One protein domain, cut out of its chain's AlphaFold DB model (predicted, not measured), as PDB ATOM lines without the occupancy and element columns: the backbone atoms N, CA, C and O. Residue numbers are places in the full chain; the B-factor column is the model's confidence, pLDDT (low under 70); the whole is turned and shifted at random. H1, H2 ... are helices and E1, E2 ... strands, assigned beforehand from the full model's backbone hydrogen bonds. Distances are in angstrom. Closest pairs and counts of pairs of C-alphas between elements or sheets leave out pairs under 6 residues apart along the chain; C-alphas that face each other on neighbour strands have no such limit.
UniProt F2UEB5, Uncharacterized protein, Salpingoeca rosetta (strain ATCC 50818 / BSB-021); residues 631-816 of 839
ATOM      1  N   SER A 631      11.451  27.574 -18.902       97.56
ATOM      2  CA  SER A 631      12.052  26.268 -19.168       97.56
ATOM      3  C   SER A 631      12.031  25.978 -20.661       97.56
ATOM      4  O   SER A 631      10.981  26.061 -21.296       97.56
ATOM      5  N   LEU A 632      13.182  25.607 -21.211       96.75
ATOM      6  CA  LEU A 632      13.326  25.115 -22.572       96.75
ATOM      7  C   LEU A 632      13.965  23.732 -22.512       96.75
ATOM      8  O   LEU A 632      15.035  23.562 -21.929       96.75
ATOM      9  N   LYS A 633      13.323  22.749 -23.137       96.62
ATOM     10  CA  LYS A 633      13.930  21.460 -23.456       96.62
ATOM     11  C   LYS A 633      14.045  21.346 -24.969       96.62
ATOM     12  O   LYS A 633      13.057  21.573 -25.663       96.62
ATOM     13  N   LEU A 634      15.224  20.986 -25.453       95.38
ATOM     14  CA  LEU A 634      15.492  20.582 -26.826       95.38
ATOM     15  C   LEU A 634      16.066  19.168 -26.777       95.38
ATOM     16  O   LEU A 634      16.977  18.895 -25.996       95.38
ATOM     17  N   HIS A 635      15.526  18.274 -27.589       94.44
ATOM     18  CA  HIS A 635      16.039  16.926 -27.790       94.44
ATOM     19  C   HIS A 635      16.223  16.748 -29.292       94.44
ATOM     20  O   HIS A 635      15.250  16.902 -30.026       94.44
ATOM     21  N   ASP A 636      17.443  16.512 -29.766       91.12
ATOM     22  CA  ASP A 636      17.733  16.242 -31.184       91.12
ATOM     23  C   ASP A 636      17.142  17.327 -32.113       91.12
ATOM     24  O   ASP A 636      16.597  17.064 -33.181       91.12
ATOM     25  N   THR A 637      17.169  18.568 -31.616       88.81
ATOM     26  CA  THR A 637      16.512  19.758 -32.168       88.81
ATOM     27  C   THR A 637      17.482  20.932 -32.009       88.81
ATOM     28  O   THR A 637      17.982  21.136 -30.898       88.81
ATOM     29  N   PRO A 638      17.779  21.708 -33.065       88.38
ATOM     30  CA  PRO A 638      18.791  22.755 -32.995       88.38
ATOM     31  C   PRO A 638      18.369  23.949 -32.138       88.38
ATOM     32  O   PRO A 638      17.188  24.258 -31.987       88.38
ATOM     33  N   PHE A 639      19.361  24.644 -31.580       87.44
ATOM     34  CA  PHE A 639      19.111  25.780 -30.701       87.44
ATOM     35  C   PHE A 639      18.705  27.047 -31.489       87.44
ATOM     36  O   PHE A 639      19.374  27.391 -32.467       87.44
ATOM     37  N   PRO A 640      17.651  27.780 -31.077       85.44
ATOM     38  CA  PRO A 640      17.215  29.003 -31.754       85.44
ATOM     39  C   PRO A 640      18.233  30.159 -31.635       85.44
ATOM     40  O   PRO A 640      18.656  30.479 -30.526       85.44
ATOM     41  N   PRO A 641      18.575  30.877 -32.723       85.06
ATOM     42  CA  PRO A 641      19.581  31.945 -32.708       85.06
ATOM     43  C   PRO A 641      19.023  33.295 -32.199       85.06
ATOM     44  O   PRO A 641      19.140  34.319 -32.868       85.06
ATOM     45  N   PHE A 642      18.366  33.313 -31.034       86.56
ATOM     46  CA  PHE A 642      17.830  34.535 -30.418       86.56
ATOM     47  C   PHE A 642      17.831  34.485 -28.883       86.56
ATOM     48  O   PHE A 642      17.846  33.415 -28.277       86.56
ATOM     49  N   GLU A 643      17.815  35.658 -28.245       90.31
ATOM     50  CA  GLU A 643      17.919  35.772 -26.785       90.31
ATOM     51  C   GLU A 643      16.636  35.314 -26.077       90.31
ATOM     52  O   GLU A 643      15.523  35.681 -26.459       90.31
ATOM     53  N   LEU A 644      16.799  34.593 -24.968       94.06
ATOM     54  CA  LEU A 644      15.728  34.140 -24.082       94.06
ATOM     55  C   LEU A 644      15.949  34.723 -22.670       94.06
ATOM     56  O   LEU A 644      16.339  34.008 -21.744       94.06
ATOM     57  N   PRO A 645      15.707  36.035 -22.463       93.12
ATOM     58  CA  PRO A 645      16.164  36.769 -21.277       93.12
ATOM     59  C   PRO A 645      15.465  36.391 -19.961       93.12
ATOM     60  O   PRO A 645      15.861  36.886 -18.909       93.12
ATOM     61  N   GLN A 646      14.424  35.549 -19.989       95.81
ATOM     62  CA  GLN A 646      13.752  35.021 -18.792       95.81
ATOM     63  C   GLN A 646      13.980  33.521 -18.563       95.81
ATOM     64  O   GLN A 646      13.456  32.980 -17.587       95.81
ATOM     65  N   LEU A 647      14.777  32.863 -19.413       96.88
ATOM     66  CA  LEU A 647      15.037  31.437 -19.298       96.88
ATOM     67  C   LEU A 647      15.806  31.144 -18.008       96.88
ATOM     68  O   LEU A 647      16.870  31.705 -17.776       96.88
ATOM     69  N   GLN A 648      15.264  30.257 -17.179       96.94
ATOM     70  CA  GLN A 648      15.873  29.800 -15.926       96.94
ATOM     71  C   GLN A 648      16.354  28.352 -16.032       96.94
ATOM     72  O   GLN A 648      17.276  27.970 -15.318       96.94
ATOM     73  N   LYS A 649      15.757  27.553 -16.919       97.31
ATOM     74  CA  LYS A 649      16.062  26.137 -17.091       97.31
ATOM     75  C   LYS A 649      16.248  25.793 -18.563       97.31
ATOM     76  O   LYS A 649      15.371  26.062 -19.378       97.31
ATOM     77  N   LEU A 650      17.374  25.169 -18.879       96.50
ATOM     78  CA  LEU A 650      17.702  24.646 -20.195       96.50
ATOM     79  C   LEU A 650      18.007  23.151 -20.080       96.50
ATOM     80  O   LEU A 650      18.792  22.729 -19.231       96.50
ATOM     81  N   VAL A 651      17.406  22.344 -20.946       96.38
ATOM     82  CA  VAL A 651      17.761  20.935 -21.132       96.38
ATOM     83  C   VAL A 651      18.048  20.719 -22.607       96.38
ATOM     84  O   VAL A 651      17.144  20.835 -23.423       96.38
ATOM     85  N   LEU A 652      19.289  20.397 -22.943       95.25
ATOM     86  CA  LEU A 652      19.705  19.968 -24.271       95.25
ATOM     87  C   LEU A 652      19.945  18.458 -24.241       95.25
ATOM     88  O   LEU A 652      20.627  17.952 -23.343       95.25
ATOM     89  N   ARG A 653      19.408  17.738 -25.222       93.81
ATOM     90  CA  ARG A 653      19.825  16.381 -25.579       93.81
ATOM     91  C   ARG A 653      20.086  16.291 -27.076       93.81
ATOM     92  O   ARG A 653      19.477  17.039 -27.840       93.81
ATOM     93  N   GLY A 654      20.959  15.371 -27.464       89.56
ATOM     94  CA  GLY A 654      21.463  15.282 -28.831       89.56
ATOM     95  C   GLY A 654      22.639  16.224 -29.074       89.56
ATOM     96  O   GLY A 654      23.111  16.905 -28.163       89.56
ATOM     97  N   ASP A 655      23.120  16.244 -30.313       84.31
ATOM     98  CA  ASP A 655      24.425  16.811 -30.674       84.31
ATOM     99  C   ASP A 655      24.410  18.288 -31.101       84.31
ATOM    100  O   ASP A 655      25.423  18.806 -31.570       84.31
ATOM    101  N   VAL A 656      23.289  19.000 -30.920       81.44
ATOM    102  CA  VAL A 656      23.210  20.435 -31.234       81.44
ATOM    103  C   VAL A 656      23.253  21.299 -29.978       81.44
ATOM    104  O   VAL A 656      22.474  21.133 -29.039       81.44
ATOM    105  N   LEU A 657      24.161  22.271 -29.997       85.12
ATOM    106  CA  LEU A 657      24.455  23.188 -28.902       85.12
ATOM    107  C   LEU A 657      24.130  24.638 -29.322       85.12
ATOM    108  O   LEU A 657      24.187  24.950 -30.513       85.12
ATOM    109  N   PRO A 658      23.790  25.540 -28.381       85.50
ATOM    110  CA  PRO A 658      23.701  26.973 -28.659       85.50
ATOM    111  C   PRO A 658      25.054  27.498 -29.138       85.50
ATOM    112  O   PRO A 658      26.079  27.142 -28.567       85.50
ATOM    113  N   SER A 659      25.056  28.390 -30.132       84.00
ATOM    114  CA  SER A 659      26.276  29.037 -30.639       84.00
ATOM    115  C   SER A 659      26.902  30.034 -29.655       84.00
ATOM    116  O   SER A 659      28.072  30.368 -29.797       84.00
ATOM    117  N   SER A 660      26.142  30.494 -28.656       86.06
ATOM    118  CA  SER A 660      26.636  31.233 -27.492       86.06
ATOM    119  C   SER A 660      25.649  31.109 -26.329       86.06
ATOM    120  O   SER A 660      24.430  31.131 -26.527       86.06
ATOM    121  N   PHE A 661      26.162  31.034 -25.098       85.19
ATOM    122  CA  PHE A 661      25.331  31.082 -23.890       85.19
ATOM    123  C   PHE A 661      24.930  32.511 -23.482       85.19
ATOM    124  O   PHE A 661      24.005  32.672 -22.684       85.19
ATOM    125  N   ALA A 662      25.534  33.551 -24.076       87.06
ATOM    126  CA  ALA A 662      25.194  34.953 -23.808       87.06
ATOM    127  C   ALA A 662      23.718  35.291 -24.105       87.06
ATOM    128  O   ALA A 662      23.152  36.192 -23.491       87.06
ATOM    129  N   LEU A 663      23.066  34.508 -24.973       86.88
ATOM    130  CA  LEU A 663      21.635  34.587 -25.285       86.88
ATOM    131  C   LEU A 663      20.710  34.277 -24.085       86.88
ATOM    132  O   LEU A 663      19.506  34.517 -24.166       86.88
ATOM    133  N   MET A 664      21.222  33.715 -22.982       92.94
ATOM    134  CA  MET A 664      20.421  33.189 -21.862       92.94
ATOM    135  C   MET A 664      20.916  33.666 -20.477       92.94
ATOM    136  O   MET A 664      21.110  32.844 -19.578       92.94
ATOM    137  N   PRO A 665      21.072  34.982 -20.229       92.19
ATOM    138  CA  PRO A 665      21.769  35.516 -19.047       92.19
ATOM    139  C   PRO A 665      21.104  35.204 -17.690       92.19
ATOM    140  O   PRO A 665      21.686  35.478 -16.642       92.19
ATOM    141  N   ARG A 666      19.885  34.645 -17.677       95.31
ATOM    142  CA  ARG A 666      19.167  34.230 -16.458       95.31
ATOM    143  C   ARG A 666      19.147  32.719 -16.208       95.31
ATOM    144  O   ARG A 666      18.514  32.300 -15.235       95.31
ATOM    145  N   ALA A 667      19.834  31.918 -17.028       95.69
ATOM    146  CA  ALA A 667      19.864  30.467 -16.874       95.69
ATOM    147  C   ALA A 667      20.449  30.065 -15.509       95.69
ATOM    148  O   ALA A 667      21.536  30.498 -15.134       95.69
ATOM    149  N   ARG A 668      19.706  29.235 -14.769       96.31
ATOM    150  CA  ARG A 668      20.053  28.702 -13.441       96.31
ATOM    151  C   ARG A 668      20.348  27.212 -13.492       96.31
ATOM    152  O   ARG A 668      21.320  26.778 -12.890       96.31
ATOM    153  N   ASP A 669      19.540  26.454 -14.225       96.75
ATOM    154  CA  ASP A 669      19.675  25.008 -14.376       96.75
ATOM    155  C   ASP A 669      19.975  24.677 -15.843       96.75
ATOM    156  O   ASP A 669      19.083  24.766 -16.684       96.75
ATOM    157  N   VAL A 670      21.208  24.282 -16.162       96.19
ATOM    158  CA  VAL A 670      21.607  23.850 -17.512       96.19
ATOM    159  C   VAL A 670      21.949  22.363 -17.490       96.19
ATOM    160  O   VAL A 670      22.886  21.933 -16.819       96.19
ATOM    161  N   THR A 671      21.206  21.569 -18.254       95.75
ATOM    162  CA  THR A 671      21.499  20.155 -18.517       95.75
ATOM    163  C   THR A 671      21.866  19.993 -19.986       95.75
ATOM    164  O   THR A 671      21.132  20.475 -20.843       95.75
ATOM    165  N   ILE A 672      22.957  19.289 -20.284       94.94
ATOM    166  CA  ILE A 672      23.399  18.949 -21.644       94.94
ATOM    167  C   ILE A 672      23.688  17.447 -21.675       94.94
ATOM    168  O   ILE A 672      24.363  16.935 -20.783       94.94
ATOM    169  N   SER A 673      23.159  16.727 -22.663       93.81
ATOM    170  CA  SER A 673      23.313  15.274 -22.779       93.81
ATOM    171  C   SER A 673      23.429  14.841 -24.238       93.81
ATOM    172  O   SER A 673      22.413  14.556 -24.873       93.81
ATOM    173  N   CYS A 674      24.652  14.755 -24.750       90.94
ATOM    174  CA  CYS A 674      24.893  14.358 -26.133       90.94
ATOM    175  C   CYS A 674      24.552  12.882 -26.392       90.94
ATOM    176  O   CYS A 674      24.537  12.043 -25.474       90.94
ATOM    177  N   SER A 675      24.325  12.570 -27.666       84.50
ATOM    178  CA  SER A 675      24.415  11.207 -28.194       84.50
ATOM    179  C   SER A 675      25.876  10.729 -28.126       84.50
ATOM    180  O   SER A 675      26.791  11.480 -27.784       84.50
ATOM    181  N   PHE A 676      26.132   9.453 -28.413       64.69
ATOM    182  CA  PHE A 676      27.499   8.926 -28.394       64.69
ATOM    183  C   PHE A 676      28.291   9.348 -29.644       64.69
ATOM    184  O   PHE A 676      28.239   8.650 -30.652       64.69
ATOM    185  N   GLY A 677      29.104  10.411 -29.564       63.38
ATOM    186  CA  GLY A 677      30.139  10.635 -30.585       63.38
ATOM    187  C   GLY A 677      30.744  12.036 -30.697       63.38
ATOM    188  O   GLY A 677      30.353  12.796 -31.570       63.38
ATOM    189  N   ARG A 678      31.792  12.331 -29.909       59.81
ATOM    190  CA  ARG A 678      32.754  13.440 -30.142       59.81
ATOM    191  C   ARG A 678      32.157  14.828 -30.458       59.81
ATOM    192  O   ARG A 678      32.827  15.654 -31.082       59.81
ATOM    193  N   THR A 679      30.969  15.148 -29.950       62.88
ATOM    194  CA  THR A 679      30.553  16.542 -29.773       62.88
ATOM    195  C   THR A 679      31.435  17.193 -28.712       62.88
ATOM    196  O   THR A 679      31.153  17.184 -27.512       62.88
ATOM    197  N   THR A 680      32.557  17.736 -29.182       67.50
ATOM    198  CA  THR A 680      33.360  18.685 -28.419       67.50
ATOM    199  C   THR A 680      32.510  19.905 -28.095       67.50
ATOM    200  O   THR A 680      31.698  20.357 -28.902       67.50
ATOM    201  N   LEU A 681      32.697  20.442 -26.894       69.56
ATOM    202  CA  LEU A 681      32.142  21.722 -26.476       69.56
ATOM    203  C   LEU A 681      33.206  22.826 -26.678       69.56
ATOM    204  O   LEU A 681      33.937  23.136 -25.736       69.56
ATOM    205  N   PRO A 682      33.318  23.464 -27.864       63.12
ATOM    206  CA  PRO A 682      34.198  24.626 -28.040       63.12
ATOM    207  C   PRO A 682      33.711  25.861 -27.258       63.12
ATOM    208  O   PRO A 682      34.467  26.804 -27.057       63.12
ATOM    209  N   LEU A 683      32.456  25.852 -26.794       60.19
ATOM    210  CA  LEU A 683      31.735  27.001 -26.229       60.19
ATOM    211  C   LEU A 683      31.664  27.004 -24.690       60.19
ATOM    212  O   LEU A 683      30.804  27.646 -24.093       60.19
ATOM    213  N   LEU A 684      32.582  26.296 -24.026       61.81
ATOM    214  CA  LEU A 684      32.742  26.361 -22.568       61.81
ATOM    215  C   LEU A 684      33.223  27.724 -22.024       61.81
ATOM    216  O   LEU A 684      32.803  28.049 -20.912       61.81
ATOM    217  N   PRO A 685      34.011  28.556 -22.747       63.62
ATOM    218  CA  PRO A 685      34.343  29.912 -22.289       63.62
ATOM    219  C   PRO A 685      33.103  30.780 -22.006       63.62
ATOM    220  O   PRO A 685      33.063  31.506 -21.013       63.62
ATOM    221  N   ASP A 686      32.054  30.633 -22.820       70.69
ATOM    222  CA  ASP A 686      30.807  31.399 -22.711       70.69
ATOM    223  C   ASP A 686      29.973  31.067 -21.464       70.69
ATOM    224  O   ASP A 686      29.107  31.857 -21.080       70.69
ATOM    225  N   LEU A 687      30.232  29.947 -20.772       77.62
ATOM    226  CA  LEU A 687      29.558  29.660 -19.499       77.62
ATOM    227  C   LEU A 687      29.876  30.713 -18.426       77.62
ATOM    228  O   LEU A 687      29.048  30.936 -17.547       77.62
ATOM    229  N   GLY A 688      31.013  31.416 -18.526       77.06
ATOM    230  CA  GLY A 688      31.342  32.544 -17.648       77.06
ATOM    231  C   GLY A 688      30.372  33.730 -17.759       77.06
ATOM    232  O   GLY A 688      30.273  34.527 -16.830       77.06
ATOM    233  N   VAL A 689      29.607  33.833 -18.855       83.00
ATOM    234  CA  VAL A 689      28.559  34.856 -19.033       83.00
ATOM    235  C   VAL A 689      27.310  34.530 -18.196       83.00
ATOM    236  O   VAL A 689      26.548  35.428 -17.824       83.00
ATOM    237  N   LEU A 690      27.104  33.259 -17.827       86.44
ATOM    238  CA  LEU A 690      25.959  32.796 -17.039       86.44
ATOM    239  C   LEU A 690      26.141  33.056 -15.533       86.44
ATOM    240  O   LEU A 690      26.085  32.144 -14.713       86.44
ATOM    241  N   SER A 691      26.265  34.329 -15.151       88.88
ATOM    242  CA  SER A 691      26.379  34.819 -13.757       88.88
ATOM    243  C   SER A 691      25.213  34.449 -12.809       88.88
ATOM    244  O   SER A 691      25.190  34.844 -11.642       88.88
ATOM    245  N   HIS A 692      24.214  33.711 -13.294       92.81
ATOM    246  CA  HIS A 692      23.081  33.193 -12.526       92.81
ATOM    247  C   HIS A 692      23.006  31.656 -12.495       92.81
ATOM    248  O   HIS A 692      22.071  31.121 -11.889       92.81
ATOM    249  N   LEU A 693      23.976  30.954 -13.096       93.81
ATOM    250  CA  LEU A 693      24.030  29.495 -13.143       93.81
ATOM    251  C   LEU A 693      24.189  28.917 -11.729       93.81
ATOM    252  O   LEU A 693      25.034  29.341 -10.949       93.81
ATOM    253  N   GLN A 694      23.343  27.950 -11.381       94.75
ATOM    254  CA  GLN A 694      23.321  27.294 -10.070       94.75
ATOM    255  C   GLN A 694      23.504  25.783 -10.195       94.75
ATOM    256  O   GLN A 694      24.184  25.199  -9.358       94.75
ATOM    257  N   SER A 695      22.952  25.153 -11.232       95.00
ATOM    258  CA  SER A 695      23.140  23.737 -11.528       95.00
ATOM    259  C   SER A 695      23.608  23.544 -12.969       95.00
ATOM    260  O   SER A 695      22.911  23.934 -13.904       95.00
ATOM    261  N   LEU A 696      24.739  22.865 -13.151       94.94
ATOM    262  CA  LEU A 696      25.226  22.386 -14.445       94.94
ATOM    263  C   LEU A 696      25.253  20.852 -14.449       94.94
ATOM    264  O   LEU A 696      25.805  20.241 -13.538       94.94
ATOM    265  N   SER A 697      24.671  20.218 -15.468       95.00
ATOM    266  CA  SER A 697      24.641  18.758 -15.619       95.00
ATOM    267  C   SER A 697      25.038  18.336 -17.034       95.00
ATOM    268  O   SER A 697      24.181  18.275 -17.912       95.00
ATOM    269  N   LEU A 698      26.310  17.997 -17.249       93.62
ATOM    270  CA  LEU A 698      26.832  17.476 -18.518       93.62
ATOM    271  C   LEU A 698      26.778  15.938 -18.541       93.62
ATOM    272  O   LEU A 698      27.089  15.285 -17.544       93.62
ATOM    273  N   SER A 699      26.373  15.348 -19.669       92.94
ATOM    274  CA  SER A 699      26.339  13.894 -19.898       92.94
ATOM    275  C   SER A 699      26.850  13.530 -21.300       92.94
ATOM    276  O   SER A 699      26.405  14.122 -22.277       92.94
ATOM    277  N   ASN A 700      27.761  12.558 -21.404       91.44
ATOM    278  CA  ASN A 700      28.403  12.087 -22.647       91.44
ATOM    279  C   ASN A 700      29.170  13.159 -23.464       91.44
ATOM    280  O   ASN A 700      29.465  12.923 -24.633       91.44
ATOM    281  N   VAL A 701      29.482  14.331 -22.893       88.75
ATOM    282  CA  VAL A 701      30.084  15.458 -23.641       88.75
ATOM    283  C   VAL A 701      31.608  15.493 -23.508       88.75
ATOM    284  O   VAL A 701      32.137  15.230 -22.424       88.75
ATOM    285  N   ASP A 702      32.305  15.870 -24.581       87.69
ATOM    286  CA  ASP A 702      33.752  16.109 -24.569       87.69
ATOM    287  C   ASP A 702      34.053  17.571 -24.176       87.69
ATOM    288  O   ASP A 702      33.687  18.530 -24.867       87.69
ATOM    289  N   VAL A 703      34.652  17.740 -22.995       83.69
ATOM    290  CA  VAL A 703      34.888  19.019 -22.322       83.69
ATOM    291  C   VAL A 703      36.178  19.632 -22.868       83.69
ATOM    292  O   VAL A 703      37.281  19.279 -22.445       83.69
ATOM    293  N   GLY A 704      36.023  20.562 -23.815       77.44
ATOM    294  CA  GLY A 704      37.121  21.285 -24.459       77.44
ATOM    295  C   GLY A 704      38.106  21.902 -23.458       77.44
ATOM    296  O   GLY A 704      37.718  22.356 -22.381       77.44
ATOM    297  N   SER A 705      39.390  21.917 -23.829       66.25
ATOM    298  CA  SER A 705      40.545  21.898 -22.915       66.25
ATOM    299  C   SER A 705      40.862  23.183 -22.127       66.25
ATOM    300  O   SER A 705      42.009  23.375 -21.731       66.25
ATOM    301  N   ALA A 706      39.879  24.062 -21.928       68.44
ATOM    302  CA  ALA A 706      40.008  25.376 -21.287       68.44
ATOM    303  C   ALA A 706      38.795  25.720 -20.387       68.44
ATOM    304  O   ALA A 706      38.406  26.879 -20.248       68.44
ATOM    305  N   CYS A 707      38.124  24.714 -19.812       78.94
ATOM    306  CA  CYS A 707      36.930  24.938 -18.992       78.94
ATOM    307  C   CYS A 707      37.263  25.366 -17.547       78.94
ATOM    308  O   CYS A 707      37.963  24.651 -16.826       78.94
ATOM    309  N   SER A 708      36.695  26.494 -17.103       83.94
ATOM    310  CA  SER A 708      36.754  26.994 -15.719       83.94
ATOM    311  C   SER A 708      35.337  27.202 -15.165       83.94
ATOM    312  O   SER A 708      34.746  28.262 -15.367       83.94
ATOM    313  N   LEU A 709      34.805  26.224 -14.429       85.56
ATOM    314  CA  LEU A 709      33.510  26.309 -13.741       85.56
ATOM    315  C   LEU A 709      33.687  26.946 -12.357       85.56
ATOM    316  O   LEU A 709      34.475  26.434 -11.566       85.56
ATOM    317  N   ARG A 710      32.959  28.025 -12.032       87.06
ATOM    318  CA  ARG A 710      33.029  28.654 -10.696       87.06
ATOM    319  C   ARG A 710      31.678  29.096 -10.144       87.06
ATOM    320  O   ARG A 710      30.769  29.392 -10.916       87.06
ATOM    321  N   HIS A 711      31.581  29.166  -8.817       87.88
ATOM    322  CA  HIS A 711      30.443  29.703  -8.051       87.88
ATOM    323  C   HIS A 711      29.105  28.958  -8.268       87.88
ATOM    324  O   HIS A 711      28.024  29.544  -8.165       87.88
ATOM    325  N   LEU A 712      29.155  27.658  -8.582       87.88
ATOM    326  CA  LEU A 712      27.974  26.845  -8.899       87.88
ATOM    327  C   LEU A 712      27.466  26.095  -7.662       87.88
ATOM    328  O   LEU A 712      28.229  25.469  -6.944       87.88
ATOM    329  N   LYS A 713      26.154  26.030  -7.425       89.94
ATOM    330  CA  LYS A 713      25.630  25.198  -6.322       89.94
ATOM    331  C   LYS A 713      25.776  23.702  -6.599       89.94
ATOM    332  O   LYS A 713      25.944  22.926  -5.665       89.94
ATOM    333  N   LYS A 714      25.675  23.289  -7.864       90.81
ATOM    334  CA  LYS A 714      25.712  21.883  -8.274       90.81
ATOM    335  C   LYS A 714      26.403  21.710  -9.627       90.81
ATOM    336  O   LYS A 714      25.979  22.298 -10.619       90.81
ATOM    337  N   VAL A 715      27.410  20.848  -9.692       91.81
ATOM    338  CA  VAL A 715      28.027  20.371 -10.935       91.81
ATOM    339  C   VAL A 715      27.857  18.862 -11.011       91.81
ATOM    340  O   VAL A 715      28.212  18.137 -10.086       91.81
ATOM    341  N   LYS A 716      27.327  18.368 -12.125       92.31
ATOM    342  CA  LYS A 716      27.192  16.943 -12.414       92.31
ATOM    343  C   LYS A 716      27.819  16.641 -13.772       92.31
ATOM    344  O   LYS A 716      27.387  17.190 -14.778       92.31
ATOM    345  N   LEU A 717      28.815  15.763 -13.801       89.69
ATOM    346  CA  LEU A 717      29.500  15.302 -15.007       89.69
ATOM    347  C   LEU A 717      29.297  13.788 -15.115       89.69
ATOM    348  O   LEU A 717      29.626  13.057 -14.183       89.69
ATOM    349  N   VAL A 718      28.739  13.300 -16.222       89.81
ATOM    350  CA  VAL A 718      28.469  11.868 -16.427       89.81
ATOM    351  C   VAL A 718      29.045  11.420 -17.763       89.81
ATOM    352  O   VAL A 718      28.640  11.931 -18.798       89.81
ATOM    353  N   LYS A 719      29.966  10.453 -17.768       87.31
ATOM    354  CA  LYS A 719      30.622   9.938 -18.987       87.31
ATOM    355  C   LYS A 719      31.254  11.034 -19.867       87.31
ATOM    356  O   LYS A 719      31.323  10.894 -21.082       87.31
ATOM    357  N   CYS A 720      31.703  12.127 -19.250       84.81
ATOM    358  CA  CYS A 720      32.440  13.186 -19.932       84.81
ATOM    359  C   CYS A 720      33.897  12.779 -20.195       84.81
ATOM    360  O   CYS A 720      34.468  11.969 -19.462       84.81
ATOM    361  N   VAL A 721      34.487  13.395 -21.215       84.62
ATOM    362  CA  VAL A 721      35.899  13.270 -21.624       84.62
ATOM    363  C   VAL A 721      36.511  14.685 -21.647       84.62
ATOM    364  O   VAL A 721      35.775  15.653 -21.461       84.62
ATOM    365  N   GLY A 722      37.826  14.829 -21.826       85.88
ATOM    366  CA  GLY A 722      38.467  16.120 -22.115       85.88
ATOM    367  C   GLY A 722      39.249  16.709 -20.938       85.88
ATOM    368  O   GLY A 722      39.744  15.972 -20.086       85.88
ATOM    369  N   LYS A 723      39.390  18.038 -20.875       82.12
ATOM    370  CA  LYS A 723      40.178  18.731 -19.837       82.12
ATOM    371  C   LYS A 723      39.431  19.934 -19.265       82.12
ATOM    372  O   LYS A 723      39.262  20.957 -19.923       82.12
ATOM    373  N   CYS A 724      39.052  19.829 -17.995       83.44
ATOM    374  CA  CYS A 724      38.610  20.960 -17.190       83.44
ATOM    375  C   CYS A 724      39.827  21.544 -16.460       83.44
ATOM    376  O   CYS A 724      40.543  20.825 -15.773       83.44
ATOM    377  N   GLU A 725      40.088  22.840 -16.581       84.75
ATOM    378  CA  GLU A 725      41.227  23.460 -15.892       84.75
ATOM    379  C   GLU A 725      40.902  23.805 -14.439       84.75
ATOM    380  O   GLU A 725      41.778  23.786 -13.574       84.75
ATOM    381  N   ARG A 726      39.641  24.159 -14.164       85.38
ATOM    382  CA  ARG A 726      39.254  24.725 -12.871       85.38
ATOM    383  C   ARG A 726      37.792  24.421 -12.538       85.38
ATOM    384  O   ARG A 726      36.915  24.645 -13.370       85.38
ATOM    385  N   ILE A 727      37.536  23.923 -11.332       85.06
ATOM    386  CA  ILE A 727      36.203  23.782 -10.731       85.06
ATOM    387  C   ILE A 727      36.300  24.340  -9.305       85.06
ATOM    388  O   ILE A 727      37.004  23.751  -8.491       85.06
ATOM    389  N   GLU A 728      35.660  25.476  -9.016       87.12
ATOM    390  CA  GLU A 728      35.826  26.206  -7.738       87.12
ATOM    391  C   GLU A 728      34.514  26.782  -7.190       87.12
ATOM    392  O   GLU A 728      33.578  27.048  -7.945       87.12
ATOM    393  N   ASP A 729      34.445  26.998  -5.875       85.00
ATOM    394  CA  ASP A 729      33.256  27.481  -5.159       85.00
ATOM    395  C   ASP A 729      32.000  26.638  -5.473       85.00
ATOM    396  O   ASP A 729      30.937  27.180  -5.802       85.00
ATOM    397  N   VAL A 730      32.123  25.298  -5.444       83.75
ATOM    398  CA  VAL A 730      31.047  24.382  -5.872       83.75
ATOM    399  C   VAL A 730      30.430  23.587  -4.725       83.75
ATOM    400  O   VAL A 730      31.010  22.628  -4.223       83.75
ATOM    401  N   SER A 731      29.191  23.909  -4.339       85.81
ATOM    402  CA  SER A 731      28.570  23.297  -3.148       85.81
ATOM    403  C   SER A 731      28.346  21.776  -3.263       85.81
ATOM    404  O   SER A 731      28.393  21.077  -2.251       85.81
ATOM    405  N   GLU A 732      28.120  21.251  -4.470       88.12
ATOM    406  CA  GLU A 732      28.018  19.813  -4.739       88.12
ATOM    407  C   GLU A 732      28.582  19.448  -6.125       88.12
ATOM    408  O   GLU A 732      28.049  19.870  -7.149       88.12
ATOM    409  N   VAL A 733      29.616  18.610  -6.174       89.00
ATOM    410  CA  VAL A 733      30.209  18.049  -7.397       89.00
ATOM    411  C   VAL A 733      29.898  16.552  -7.473       89.00
ATOM    412  O   VAL A 733      30.164  15.820  -6.525       89.00
ATOM    413  N   LEU A 734      29.381  16.066  -8.604       89.81
ATOM    414  CA  LEU A 734      29.156  14.643  -8.880       89.81
ATOM    415  C   LEU A 734      29.759  14.261 -10.238       89.81
ATOM    416  O   LEU A 734      29.195  14.587 -11.278       89.81
ATOM    417  N   ILE A 735      30.872  13.533 -10.231       87.94
ATOM    418  CA  ILE A 735      31.531  12.986 -11.425       87.94
ATOM    419  C   ILE A 735      31.216  11.489 -11.496       87.94
ATOM    420  O   ILE A 735      31.455  10.783 -10.521       87.94
ATOM    421  N   ARG A 736      30.692  10.976 -12.620       87.19
ATOM    422  CA  ARG A 736      30.395   9.543 -12.800       87.19
ATOM    423  C   ARG A 736      30.844   8.996 -14.153       87.19
ATOM    424  O   ARG A 736      30.320   9.408 -15.183       87.19
ATOM    425  N   GLY A 737      31.726   7.997 -14.160       83.62
ATOM    426  CA  GLY A 737      32.110   7.246 -15.363       83.62
ATOM    427  C   GLY A 737      32.869   8.064 -16.414       83.62
ATOM    428  O   GLY A 737      32.874   7.696 -17.585       83.62
ATOM    429  N   CYS A 738      33.452   9.201 -16.024       80.81
ATOM    430  CA  CYS A 738      34.152  10.117 -16.923       80.81
ATOM    431  C   CYS A 738      35.554   9.577 -17.249       80.81
ATOM    432  O   CYS A 738      36.485   9.724 -16.455       80.81
ATOM    433  N   ALA A 739      35.692   8.902 -18.390       78.75
ATOM    434  CA  ALA A 739      36.944   8.288 -18.818       78.75
ATOM    435  C   ALA A 739      37.821   9.289 -19.579       78.75
ATOM    436  O   ALA A 739      37.397   9.844 -20.585       78.75
ATOM    437  N   GLY A 740      39.052   9.514 -19.108       78.81
ATOM    438  CA  GLY A 740      39.972  10.461 -19.747       78.81
ATOM    439  C   GLY A 740      39.608  11.938 -19.551       78.81
ATOM    440  O   GLY A 740      40.175  12.782 -20.233       78.81
ATOM    441  N   LEU A 741      38.692  12.255 -18.630       79.44
ATOM    442  CA  LEU A 741      38.495  13.619 -18.140       79.44
ATOM    443  C   LEU A 741      39.637  13.978 -17.177       79.44
ATOM    444  O   LEU A 741      39.793  13.311 -16.153       79.44
ATOM    445  N   THR A 742      40.401  15.032 -17.447       81.62
ATOM    446  CA  THR A 742      41.317  15.624 -16.455       81.62
ATOM    447  C   THR A 742      40.692  16.864 -15.820       81.62
ATOM    448  O   THR A 742      39.909  17.573 -16.456       81.62
ATOM    449  N   VAL A 743      40.998  17.107 -14.544       80.69
ATOM    450  CA  VAL A 743      40.522  18.270 -13.781       80.69
ATOM    451  C   VAL A 743      41.720  18.886 -13.064       80.69
ATOM    452  O   VAL A 743      42.077  18.429 -11.982       80.69
ATOM    453  N   ASP A 744      42.386  19.873 -13.666       80.75
ATOM    454  CA  ASP A 744      43.681  20.362 -13.156       80.75
ATOM    455  C   ASP A 744      43.565  20.939 -11.736       80.75
ATOM    456  O   ASP A 744      44.462  20.731 -10.917       80.75
ATOM    457  N   ARG A 745      42.457  21.627 -11.427       78.12
ATOM    458  CA  ARG A 745      42.130  22.128 -10.084       78.12
ATOM    459  C   ARG A 745      40.664  21.909  -9.728       78.12
ATOM    460  O   ARG A 745      39.773  22.297 -10.485       78.12
ATOM    461  N   LEU A 746      40.437  21.359  -8.540       80.38
ATOM    462  CA  LEU A 746      39.143  21.234  -7.878       80.38
ATOM    463  C   LEU A 746      39.269  21.851  -6.474       80.38
ATOM    464  O   LEU A 746      39.911  21.255  -5.608       80.38
ATOM    465  N   ALA A 747      38.698  23.037  -6.264       78.75
ATOM    466  CA  ALA A 747      38.789  23.771  -5.001       78.75
ATOM    467  C   ALA A 747      37.411  24.135  -4.419       78.75
ATOM    468  O   ALA A 747      36.400  24.108  -5.124       78.75
ATOM    469  N   ASP A 748      37.391  24.484  -3.133       78.44
ATOM    470  CA  ASP A 748      36.290  25.177  -2.446       78.44
ATOM    471  C   ASP A 748      34.919  24.499  -2.633       78.44
ATOM    472  O   ASP A 748      33.928  25.111  -3.045       78.44
ATOM    473  N   ALA A 749      34.862  23.191  -2.359       72.19
ATOM    474  CA  ALA A 749      33.686  22.364  -2.613       72.19
ATOM    475  C   ALA A 749      33.129  21.703  -1.343       72.19
ATOM    476  O   ALA A 749      33.732  20.794  -0.776       72.19
ATOM    477  N   HIS A 750      31.922  22.082  -0.905       76.62
ATOM    478  CA  HIS A 750      31.332  21.491   0.308       76.62
ATOM    479  C   HIS A 750      31.111  19.975   0.193       76.62
ATOM    480  O   HIS A 750      31.248  19.258   1.183       76.62
ATOM    481  N   LYS A 751      30.753  19.467  -0.994       78.44
ATOM    482  CA  LYS A 751      30.593  18.031  -1.250       78.44
ATOM    483  C   LYS A 751      31.103  17.685  -2.639       78.44
ATOM    484  O   LYS A 751      30.668  18.277  -3.617       78.44
ATOM    485  N   ALA A 752      31.949  16.672  -2.739       79.69
ATOM    486  CA  ALA A 752      32.376  16.076  -3.994       79.69
ATOM    487  C   ALA A 752      32.119  14.566  -3.964       79.69
ATOM    488  O   ALA A 752      32.344  13.903  -2.953       79.69
ATOM    489  N   ALA A 753      31.643  14.008  -5.070       81.38
ATOM    490  CA  ALA A 753      31.395  12.587  -5.246       81.38
ATOM    491  C   ALA A 753      31.971  12.137  -6.592       81.38
ATOM    492  O   ALA A 753      31.579  12.657  -7.636       81.38
ATOM    493  N   ILE A 754      32.908  11.190  -6.575       82.00
ATOM    494  CA  ILE A 754      33.620  10.718  -7.771       82.00
ATOM    495  C   ILE A 754      33.394   9.216  -7.906       82.00
ATOM    496  O   ILE A 754      33.785   8.435  -7.038       82.00
ATOM    497  N   TRP A 755      32.682   8.828  -8.961       77.50
ATOM    498  CA  TRP A 755      32.236   7.465  -9.227       77.50
ATOM    499  C   TRP A 755      32.840   6.975 -10.546       77.50
ATOM    500  O   TRP A 755      32.752   7.669 -11.557       77.50
ATOM    501  N   ASP A 756      33.419   5.775 -10.565       65.00
ATOM    502  CA  ASP A 756      33.771   5.013 -11.785       65.00
ATOM    503  C   ASP A 756      34.667   5.746 -12.818       65.00
ATOM    504  O   ASP A 756      34.744   5.354 -13.982       65.00
ATOM    505  N   ALA A 757      35.330   6.835 -12.421       58.22
ATOM    506  CA  ALA A 757      36.046   7.739 -13.316       58.22
ATOM    507  C   ALA A 757      37.569   7.556 -13.179       58.22
ATOM    508  O   ALA A 757      38.118   7.879 -12.125       58.22
ATOM    509  N   PRO A 758      38.292   7.106 -14.225       54.66
ATOM    510  CA  PRO A 758      39.752   7.165 -14.279       54.66
ATOM    511  C   PRO A 758      40.210   8.594 -14.628       54.66
ATOM    512  O   PRO A 758      40.936   8.810 -15.596       54.66
ATOM    513  N   ALA A 759      39.704   9.570 -13.876       55.41
ATOM    514  CA  ALA A 759      39.928  10.989 -14.093       55.41
ATOM    515  C   ALA A 759      41.172  11.452 -13.329       55.41
ATOM    516  O   ALA A 759      41.254  11.271 -12.113       55.41
ATOM    517  N   ALA A 760      42.124  12.075 -14.024       59.72
ATOM    518  CA  ALA A 760      43.266  12.706 -13.374       59.72
ATOM    519  C   ALA A 760      42.835  14.078 -12.832       59.72
ATOM    520  O   ALA A 760      42.865  15.082 -13.545       59.72
ATOM    521  N   VAL A 761      42.378  14.103 -11.578       62.44
ATOM    522  CA  VAL A 761      42.141  15.344 -10.828       62.44
ATOM    523  C   VAL A 761      43.485  15.784 -10.251       62.44
ATOM    524  O   VAL A 761      44.019  15.082  -9.402       62.44
ATOM    525  N   GLY A 762      44.062  16.877 -10.755       65.31
ATOM    526  CA  GLY A 762      45.464  17.250 -10.527       65.31
ATOM    527  C   GLY A 762      45.748  17.881  -9.163       65.31
ATOM    528  O   GLY A 762      46.747  17.548  -8.528       65.31
ATOM    529  N   VAL A 763      44.872  18.774  -8.699       66.81
ATOM    530  CA  VAL A 763      44.970  19.448  -7.396       66.81
ATOM    531  C   VAL A 763      43.591  19.479  -6.745       66.81
ATOM    532  O   VAL A 763      42.624  19.906  -7.376       66.81
ATOM    533  N   ILE A 764      43.512  19.049  -5.483       70.38
ATOM    534  CA  ILE A 764      42.294  19.070  -4.663       70.38
ATOM    535  C   ILE A 764      42.549  19.924  -3.416       70.38
ATOM    536  O   ILE A 764      43.453  19.613  -2.639       70.38
ATOM    537  N   GLN A 765      41.764  20.986  -3.226       66.69
ATOM    538  CA  GLN A 765      41.888  21.942  -2.113       66.69
ATOM    539  C   GLN A 765      40.506  22.260  -1.511       66.69
ATOM    540  O   GLN A 765      39.508  22.212  -2.220       66.69
ATOM    541  N   HIS A 766      40.440  22.570  -0.213       64.81
ATOM    542  CA  HIS A 766      39.229  23.061   0.472       64.81
ATOM    543  C   HIS A 766      37.938  22.247   0.176       64.81
ATOM    544  O   HIS A 766      36.943  22.791  -0.309       64.81
ATOM    545  N   ILE A 767      37.934  20.929   0.445       66.12
ATOM    546  CA  ILE A 767      36.759  20.054   0.224       66.12
ATOM    547  C   ILE A 767      36.253  19.438   1.530       66.12
ATOM    548  O   ILE A 767      36.783  18.437   2.002       66.12
ATOM    549  N   HIS A 768      35.140  19.946   2.063       65.62
ATOM    550  CA  HIS A 768      34.569  19.458   3.330       65.62
ATOM    551  C   HIS A 768      34.111  17.984   3.301       65.62
ATOM    552  O   HIS A 768      34.049  17.327   4.339       65.62
ATOM    553  N   THR A 769      33.731  17.417   2.151       63.28
ATOM    554  CA  THR A 769      33.380  15.985   2.064       63.28
ATOM    555  C   THR A 769      33.644  15.417   0.674       63.28
ATOM    556  O   THR A 769      32.940  15.754  -0.274       63.28
ATOM    557  N   LEU A 770      34.591  14.484   0.558       71.38
ATOM    558  CA  LEU A 770      34.951  13.805  -0.691       71.38
ATOM    559  C   LEU A 770      34.541  12.322  -0.646       71.38
ATOM    560  O   LEU A 770      35.087  11.535   0.120       71.38
ATOM    561  N   THR A 771      33.562  11.919  -1.457       71.75
ATOM    562  CA  THR A 771      33.054  10.538  -1.531       71.75
ATOM    563  C   THR A 771      33.503   9.845  -2.815       71.75
ATOM    564  O   THR A 771      32.932  10.069  -3.883       71.75
ATOM    565  N   PHE A 772      34.475   8.945  -2.714       62.50
ATOM    566  CA  PHE A 772      34.794   8.025  -3.800       62.50
ATOM    567  C   PHE A 772      33.848   6.823  -3.741       62.50
ATOM    568  O   PHE A 772      33.795   6.123  -2.728       62.50
ATOM    569  N   THR A 773      33.123   6.554  -4.827       54.38
ATOM    570  CA  THR A 773      32.313   5.334  -4.962       54.38
ATOM    571  C   THR A 773      32.856   4.508  -6.116       54.38
ATOM    572  O   THR A 773      33.148   5.050  -7.176       54.38
ATOM    573  N   TYR A 774      33.002   3.199  -5.933       53.81
ATOM    574  CA  TYR A 774      33.507   2.320  -6.990       53.81
ATOM    575  C   TYR A 774      32.507   1.201  -7.276       53.81
ATOM    576  O   TYR A 774      32.216   0.382  -6.394       53.81
ATOM    577  N   VAL A 775      31.976   1.196  -8.502       49.22
ATOM    578  CA  VAL A 775      31.035   0.208  -9.035       49.22
ATOM    579  C   VAL A 775      31.788  -0.716  -9.987       49.22
ATOM    580  O   VAL A 775      32.179  -0.340 -11.090       49.22
ATOM    581  N   ASN A 776      31.990  -1.961  -9.563       49.69
ATOM    582  CA  ASN A 776      32.702  -2.948 -10.369       49.69
ATOM    583  C   ASN A 776      31.725  -3.620 -11.357       49.69
ATOM    584  O   ASN A 776      31.140  -4.657 -11.041       49.69
ATOM    585  N   GLU A 777      31.537  -3.038 -12.550       44.41
ATOM    586  CA  GLU A 777      30.825  -3.678 -13.674       44.41
ATOM    587  C   GLU A 777      31.671  -4.818 -14.282       44.41
ATOM    588  O   GLU A 777      32.194  -4.744 -15.396       44.41
ATOM    589  N   LEU A 778      31.829  -5.903 -13.519       43.31
ATOM    590  CA  LEU A 778      32.550  -7.104 -13.935       43.31
ATOM    591  C   LEU A 778      31.747  -7.888 -14.984       43.31
ATOM    592  O   LEU A 778      30.943  -8.758 -14.652       43.31
ATOM    593  N   ARG A 779      32.028  -7.645 -16.269       40.75
ATOM    594  CA  ARG A 779      31.735  -8.624 -17.327       40.75
ATOM    595  C   ARG A 779      32.744  -9.771 -17.208       40.75
ATOM    596  O   ARG A 779      33.930  -9.593 -17.486       40.75
ATOM    597  N   CYS A 780      32.286 -10.918 -16.713       38.34
ATOM    598  CA  CYS A 780      33.144 -12.054 -16.367       38.34
ATOM    599  C   CYS A 780      33.902 -12.631 -17.576       38.34
ATOM    600  O   CYS A 780      33.362 -12.729 -18.673       38.34
ATOM    601  N   GLY A 781      35.147 -13.065 -17.343       38.19
ATOM    602  CA  GLY A 781      35.988 -13.708 -18.361       38.19
ATOM    603  C   GLY A 781      37.177 -14.490 -17.789       38.19
ATOM    604  O   GLY A 781      37.498 -15.560 -18.292       38.19
ATOM    605  N   SER A 782      37.802 -14.018 -16.703       45.78
ATOM    606  CA  SER A 782      38.823 -14.784 -15.969       45.78
ATOM    607  C   SER A 782      39.023 -14.279 -14.533       45.78
ATOM    608  O   SER A 782      38.739 -13.122 -14.221       45.78
ATOM    609  N   VAL A 783      39.590 -15.128 -13.667       43.06
ATOM    610  CA  VAL A 783      40.042 -14.735 -12.316       43.06
ATOM    611  C   VAL A 783      41.244 -13.778 -12.384       43.06
ATOM    612  O   VAL A 783      41.347 -12.857 -11.573       43.06
ATOM    613  N   SER A 784      42.111 -13.926 -13.391       45.94
ATOM    614  CA  SER A 784      43.248 -13.021 -13.616       45.94
ATOM    615  C   SER A 784      42.809 -11.585 -13.925       45.94
ATOM    616  O   SER A 784      43.470 -10.645 -13.487       45.94
ATOM    617  N   ASN A 785      41.658 -11.389 -14.578       46.16
ATOM    618  CA  ASN A 785      41.086 -10.057 -14.781       46.16
ATOM    619  C   ASN A 785      40.613  -9.430 -13.459       46.16
ATOM    620  O   ASN A 785      40.790  -8.231 -13.275       46.16
ATOM    621  N   VAL A 786      40.086 -10.215 -12.511       44.09
ATOM    622  CA  VAL A 786      39.683  -9.707 -11.184       44.09
ATOM    623  C   VAL A 786      40.905  -9.253 -10.380       44.09
ATOM    624  O   VAL A 786      40.900  -8.151  -9.836       44.09
ATOM    625  N   GLN A 787      41.978 -10.052 -10.358       44.22
ATOM    626  CA  GLN A 787      43.242  -9.650  -9.730       44.22
ATOM    627  C   GLN A 787      43.828  -8.398 -10.392       44.22
ATOM    628  O   GLN A 787      44.222  -7.471  -9.688       44.22
ATOM    629  N   ARG A 788      43.823  -8.328 -11.731       48.53
ATOM    630  CA  ARG A 788      44.304  -7.157 -12.474       48.53
ATOM    631  C   ARG A 788      43.478  -5.907 -12.176       48.53
ATOM    632  O   ARG A 788      44.071  -4.869 -11.939       48.53
ATOM    633  N   VAL A 789      42.146  -5.996 -12.111       47.56
ATOM    634  CA  VAL A 789      41.262  -4.866 -11.763       47.56
ATOM    635  C   VAL A 789      41.485  -4.384 -10.327       47.56
ATOM    636  O   VAL A 789      41.537  -3.179 -10.099       47.56
ATOM    637  N   ILE A 790      41.670  -5.292  -9.361       45.38
ATOM    638  CA  ILE A 790      41.998  -4.918  -7.974       45.38
ATOM    639  C   ILE A 790      43.382  -4.250  -7.908       45.38
ATOM    640  O   ILE A 790      43.531  -3.216  -7.261       45.38
ATOM    641  N   PHE A 791      44.379  -4.795  -8.610       46.50
ATOM    642  CA  PHE A 791      45.728  -4.227  -8.662       46.50
ATOM    643  C   PHE A 791      45.756  -2.856  -9.353       46.50
ATOM    644  O   PHE A 791      46.402  -1.936  -8.852       46.50
ATOM    645  N   ASP A 792      45.006  -2.683 -10.444       49.97
ATOM    646  CA  ASP A 792      44.806  -1.397 -11.112       49.97
ATOM    647  C   ASP A 792      44.119  -0.395 -10.178       49.97
ATOM    648  O   ASP A 792      44.591   0.729 -10.059       49.97
ATOM    649  N   ALA A 793      43.049  -0.783  -9.477       47.66
ATOM    650  CA  ALA A 793      42.356   0.098  -8.534       47.66
ATOM    651  C   ALA A 793      43.285   0.557  -7.394       47.66
ATOM    652  O   ALA A 793      43.372   1.753  -7.120       47.66
ATOM    653  N   CYS A 794      44.044  -0.357  -6.786       44.94
ATOM    654  CA  CYS A 794      45.024  -0.025  -5.748       44.94
ATOM    655  C   CYS A 794      46.187   0.831  -6.282       44.94
ATOM    656  O   CYS A 794      46.620   1.763  -5.609       44.94
ATOM    657  N   THR A 795      46.673   0.566  -7.497       52.66
ATOM    658  CA  THR A 795      47.741   1.360  -8.133       52.66
ATOM    659  C   THR A 795      47.251   2.757  -8.527       52.66
ATOM    660  O   THR A 795      47.979   3.728  -8.360       52.66
ATOM    661  N   ARG A 796      45.993   2.891  -8.969       53.81
ATOM    662  CA  ARG A 796      45.343   4.181  -9.265       53.81
ATOM    663  C   ARG A 796      45.070   4.989  -7.993       53.81
ATOM    664  O   ARG A 796      45.257   6.198  -8.015       53.81
ATOM    665  N   LEU A 797      44.721   4.340  -6.876       51.81
ATOM    666  CA  LEU A 797      44.652   4.988  -5.556       51.81
ATOM    667  C   LEU A 797      46.032   5.489  -5.093       51.81
ATOM    668  O   LEU A 797      46.131   6.611  -4.611       51.81
ATOM    669  N   LYS A 798      47.105   4.713  -5.314       49.22
ATOM    670  CA  LYS A 798      48.499   5.153  -5.081       49.22
ATOM    671  C   LYS A 798      48.976   6.266  -6.030       49.22
ATOM    672  O   LYS A 798      50.012   6.864  -5.766       49.22
ATOM    673  N   ALA A 799      48.249   6.530  -7.117       53.84
ATOM    674  CA  ALA A 799      48.542   7.580  -8.093       53.84
ATOM    675  C   ALA A 799      47.661   8.835  -7.927       53.84
ATOM    676  O   ALA A 799      47.713   9.731  -8.770       53.84
ATOM    677  N   LEU A 800      46.855   8.919  -6.860       53.72
ATOM    678  CA  LEU A 800      46.195  10.168  -6.485       53.72
ATOM    679  C   LEU A 800      47.258  11.204  -6.066       53.72
ATOM    680  O   LEU A 800      48.172  10.856  -5.312       53.72
ATOM    681  N   PRO A 801      47.164  12.468  -6.521       56.81
ATOM    682  CA  PRO A 801      48.050  13.527  -6.049       56.81
ATOM    683  C   PRO A 801      47.803  13.832  -4.562       56.81
ATOM    684  O   PRO A 801      46.746  13.475  -4.029       56.81
ATOM    685  N   PRO A 802      48.754  14.498  -3.877       56.34
ATOM    686  CA  PRO A 802      48.596  14.858  -2.474       56.34
ATOM    687  C   PRO A 802      47.319  15.675  -2.264       56.34
ATOM    688  O   PRO A 802      47.130  16.737  -2.861       56.34
ATOM    689  N   LEU A 803      46.445  15.159  -1.401       57.16
ATOM    690  CA  LEU A 803      45.260  15.866  -0.940       57.16
ATOM    691  C   LEU A 803      45.690  17.114  -0.156       57.16
ATOM    692  O   LEU A 803      46.608  17.043   0.663       57.16
ATOM    693  N   GLY A 804      45.036  18.252  -0.404       59.47
ATOM    694  CA  GLY A 804      45.249  19.460   0.392       59.47
ATOM    695  C   GLY A 804      44.902  19.242   1.874       59.47
ATOM    696  O   GLY A 804      44.107  18.352   2.188       59.47
ATOM    697  N   PRO A 805      45.462  20.050   2.794       53.91
ATOM    698  CA  PRO A 805      45.256  19.877   4.235       53.91
ATOM    699  C   PRO A 805      43.799  20.109   4.678       53.91
ATOM    700  O   PRO A 805      43.402  19.666   5.751       53.91
ATOM    701  N   ASP A 806      42.997  20.773   3.843       58.56
ATOM    702  CA  ASP A 806      41.643  21.238   4.145       58.56
ATOM    703  C   ASP A 806      40.560  20.269   3.616       58.56
ATOM    704  O   ASP A 806      39.701  20.648   2.811       58.56
ATOM    705  N   ILE A 807      40.627  18.992   4.015       61.16
ATOM    706  CA  ILE A 807      39.610  17.974   3.688       61.16
ATOM    707  C   ILE A 807      39.094  17.299   4.964       61.16
ATOM    708  O   ILE A 807      39.690  16.342   5.457       61.16
ATOM    709  N   ASP A 808      37.945  17.759   5.473       65.88
ATOM    710  CA  ASP A 808      37.381  17.283   6.750       65.88
ATOM    711  C   ASP A 808      36.979  15.798   6.732       65.88
ATOM    712  O   ASP A 808      36.926  15.146   7.777       65.88
ATOM    713  N   THR A 809      36.592  15.242   5.576       65.06
ATOM    714  CA  THR A 809      36.144  13.842   5.487       65.06
ATOM    715  C   THR A 809      36.307  13.249   4.087       65.06
ATOM    716  O   THR A 809      35.693  13.715   3.126       65.06
ATOM    717  N   VAL A 810      37.025  12.125   3.991       60.47
ATOM    718  CA  VAL A 810      37.033  11.251   2.806       60.47
ATOM    719  C   VAL A 810      36.212   9.988   3.091       60.47
ATOM    720  O   VAL A 810      36.421   9.319   4.099       60.47
ATOM    721  N   GLN A 811      35.272   9.640   2.208       68.38
ATOM    722  CA  GLN A 811      34.459   8.422   2.306       68.38
ATOM    723  C   GLN A 811      34.680   7.520   1.090       68.38
ATOM    724  O   GLN A 811      34.344   7.896  -0.031       68.38
ATOM    725  N   PHE A 812      35.160   6.297   1.312       55.91
ATOM    726  CA  PHE A 812      35.222   5.258   0.281       55.91
ATOM    727  C   PHE A 812      34.002   4.339   0.387       55.91
ATOM    728  O   PHE A 812      33.813   3.653   1.392       55.91
ATOM    729  N   LYS A 813      33.161   4.308  -0.652       56.12
ATOM    730  CA  LYS A 813      31.959   3.466  -0.724       56.12
ATOM    731  C   LYS A 813      32.101   2.430  -1.835       56.12
ATOM    732  O   LYS A 813      32.023   2.734  -3.022       56.12
ATOM    733  N   ARG A 814      32.279   1.165  -1.453       53.94
ATOM    734  CA  ARG A 814      32.183   0.039  -2.390       53.94
ATOM    735  C   ARG A 814      30.708  -0.271  -2.626       53.94
ATOM    736  O   ARG A 814      30.047  -0.766  -1.718       53.94
ATOM    737  N   GLN A 815      30.204  -0.022  -3.832       48.78
ATOM    738  CA  GLN A 815      28.851  -0.426  -4.203       48.78
ATOM    739  C   GLN A 815      28.921  -1.759  -4.952       48.78
ATOM    740  O   GLN A 815      29.234  -1.817  -6.139       48.78
ATOM    741  N   THR A 816      28.667  -2.856  -4.237       46.66
ATOM    742  CA  THR A 816      28.486  -4.175  -4.854       46.66
ATOM    743  C   THR A 816      27.177  -4.186  -5.652       46.66
ATOM    744  O   THR A 816      26.138  -3.877  -5.061       46.66
TER     745      THR A 816
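What this domain is: This is residues 631 to 816 of the 839 residues of an uncharacterized protein of Salpingoeca rosetta (strain ATCC 50818 / BSB-021) (UniProt F2UEB5). The chain is wound in stacked turns, a solenoid with one wall made of a long, curved sheet of nine parallel strands, E1 to E4, E6, E8, E10, E11 and E12. The returning sides of the turns are mostly loops, with a small parallel sheet, E5, E7 and E9, on the other side of the middle turns; H2 is at the E12 end, and residues 779 to 785, of which 783 to 785 belong to H2, stick out. The 186 printed residues run E1 E2 E3 H1 E4 E5 E6 E7 E8 E9 E10 E11 H2 E12, a mixed class of helices and strands with 86 residues in named elements, under half. The whole is compact, with a radius of gyration of the C-alphas of 17.5 A and spans of 56 by 40 by 26 A.

Where its parts are: The large sheet has E1, residues 631 to 635, from C-alpha 631 at (12.052, 26.268, -19.168); E2, 649 to 653; E3, 669 to 673; E4, 695 to 699; E6, 714 to 718; E8, 732 to 736; E10, 752 to 755; E11, 770 to 775, 16.4 A long; and E12, 810 to 815, 15.9 A long, ending at C-alpha 815 at (28.851, -0.426, -4.203). The small sheet has E5, residues 702 to 710, 18.7 A; E7, 721 to 728, 19.0 A; and E9, 741 to 743. H1 is residues 685 to 689, and H2 is residues 783 to 797, 21.4 A.

How they stand to each other: The large sheet is twisted, with edge strands E1 and E12. E1 and E2 are parallel at 2 degrees, with N 632 and O 649 2.9 A apart, within hydrogen-bond range. E11 and E12 are parallel at 17 degrees, with N 811 and O 770 2.8 A apart, within that range. E3, H1, E4 and E11, H2, E12 are strand-helix-strand units, parallel neighbours with a helix between, each with a right-handed crossover. In the small sheet, E5 bends by 95 degrees at residue 705, and N 703 is 2.8 A from O 721 of E7. N 742 of E9 is 2.9 A from O 722 of E7. H1 is on the small sheet; its closest C-alphas to E5 are those of Pro 685 and Cys 707, 6.5 A apart. H2 is not on either sheet. Every O i to N i+4 pair is within range in H2; H1 has 0 of 1, but 2 of 2 O i to N i+3 pairs.

The domain as a whole: The C-alphas of Pro 645 and Val 783, the two farthest apart, are 57.5 A apart. The printed part has no cut. The long links are E1 to E2, E2 to E3, E3 to H1, E10 to E11 and H2 to E12. Mean pLDDT of the printed part is 75.3; residues 772 to 816 are among the 70 under 70.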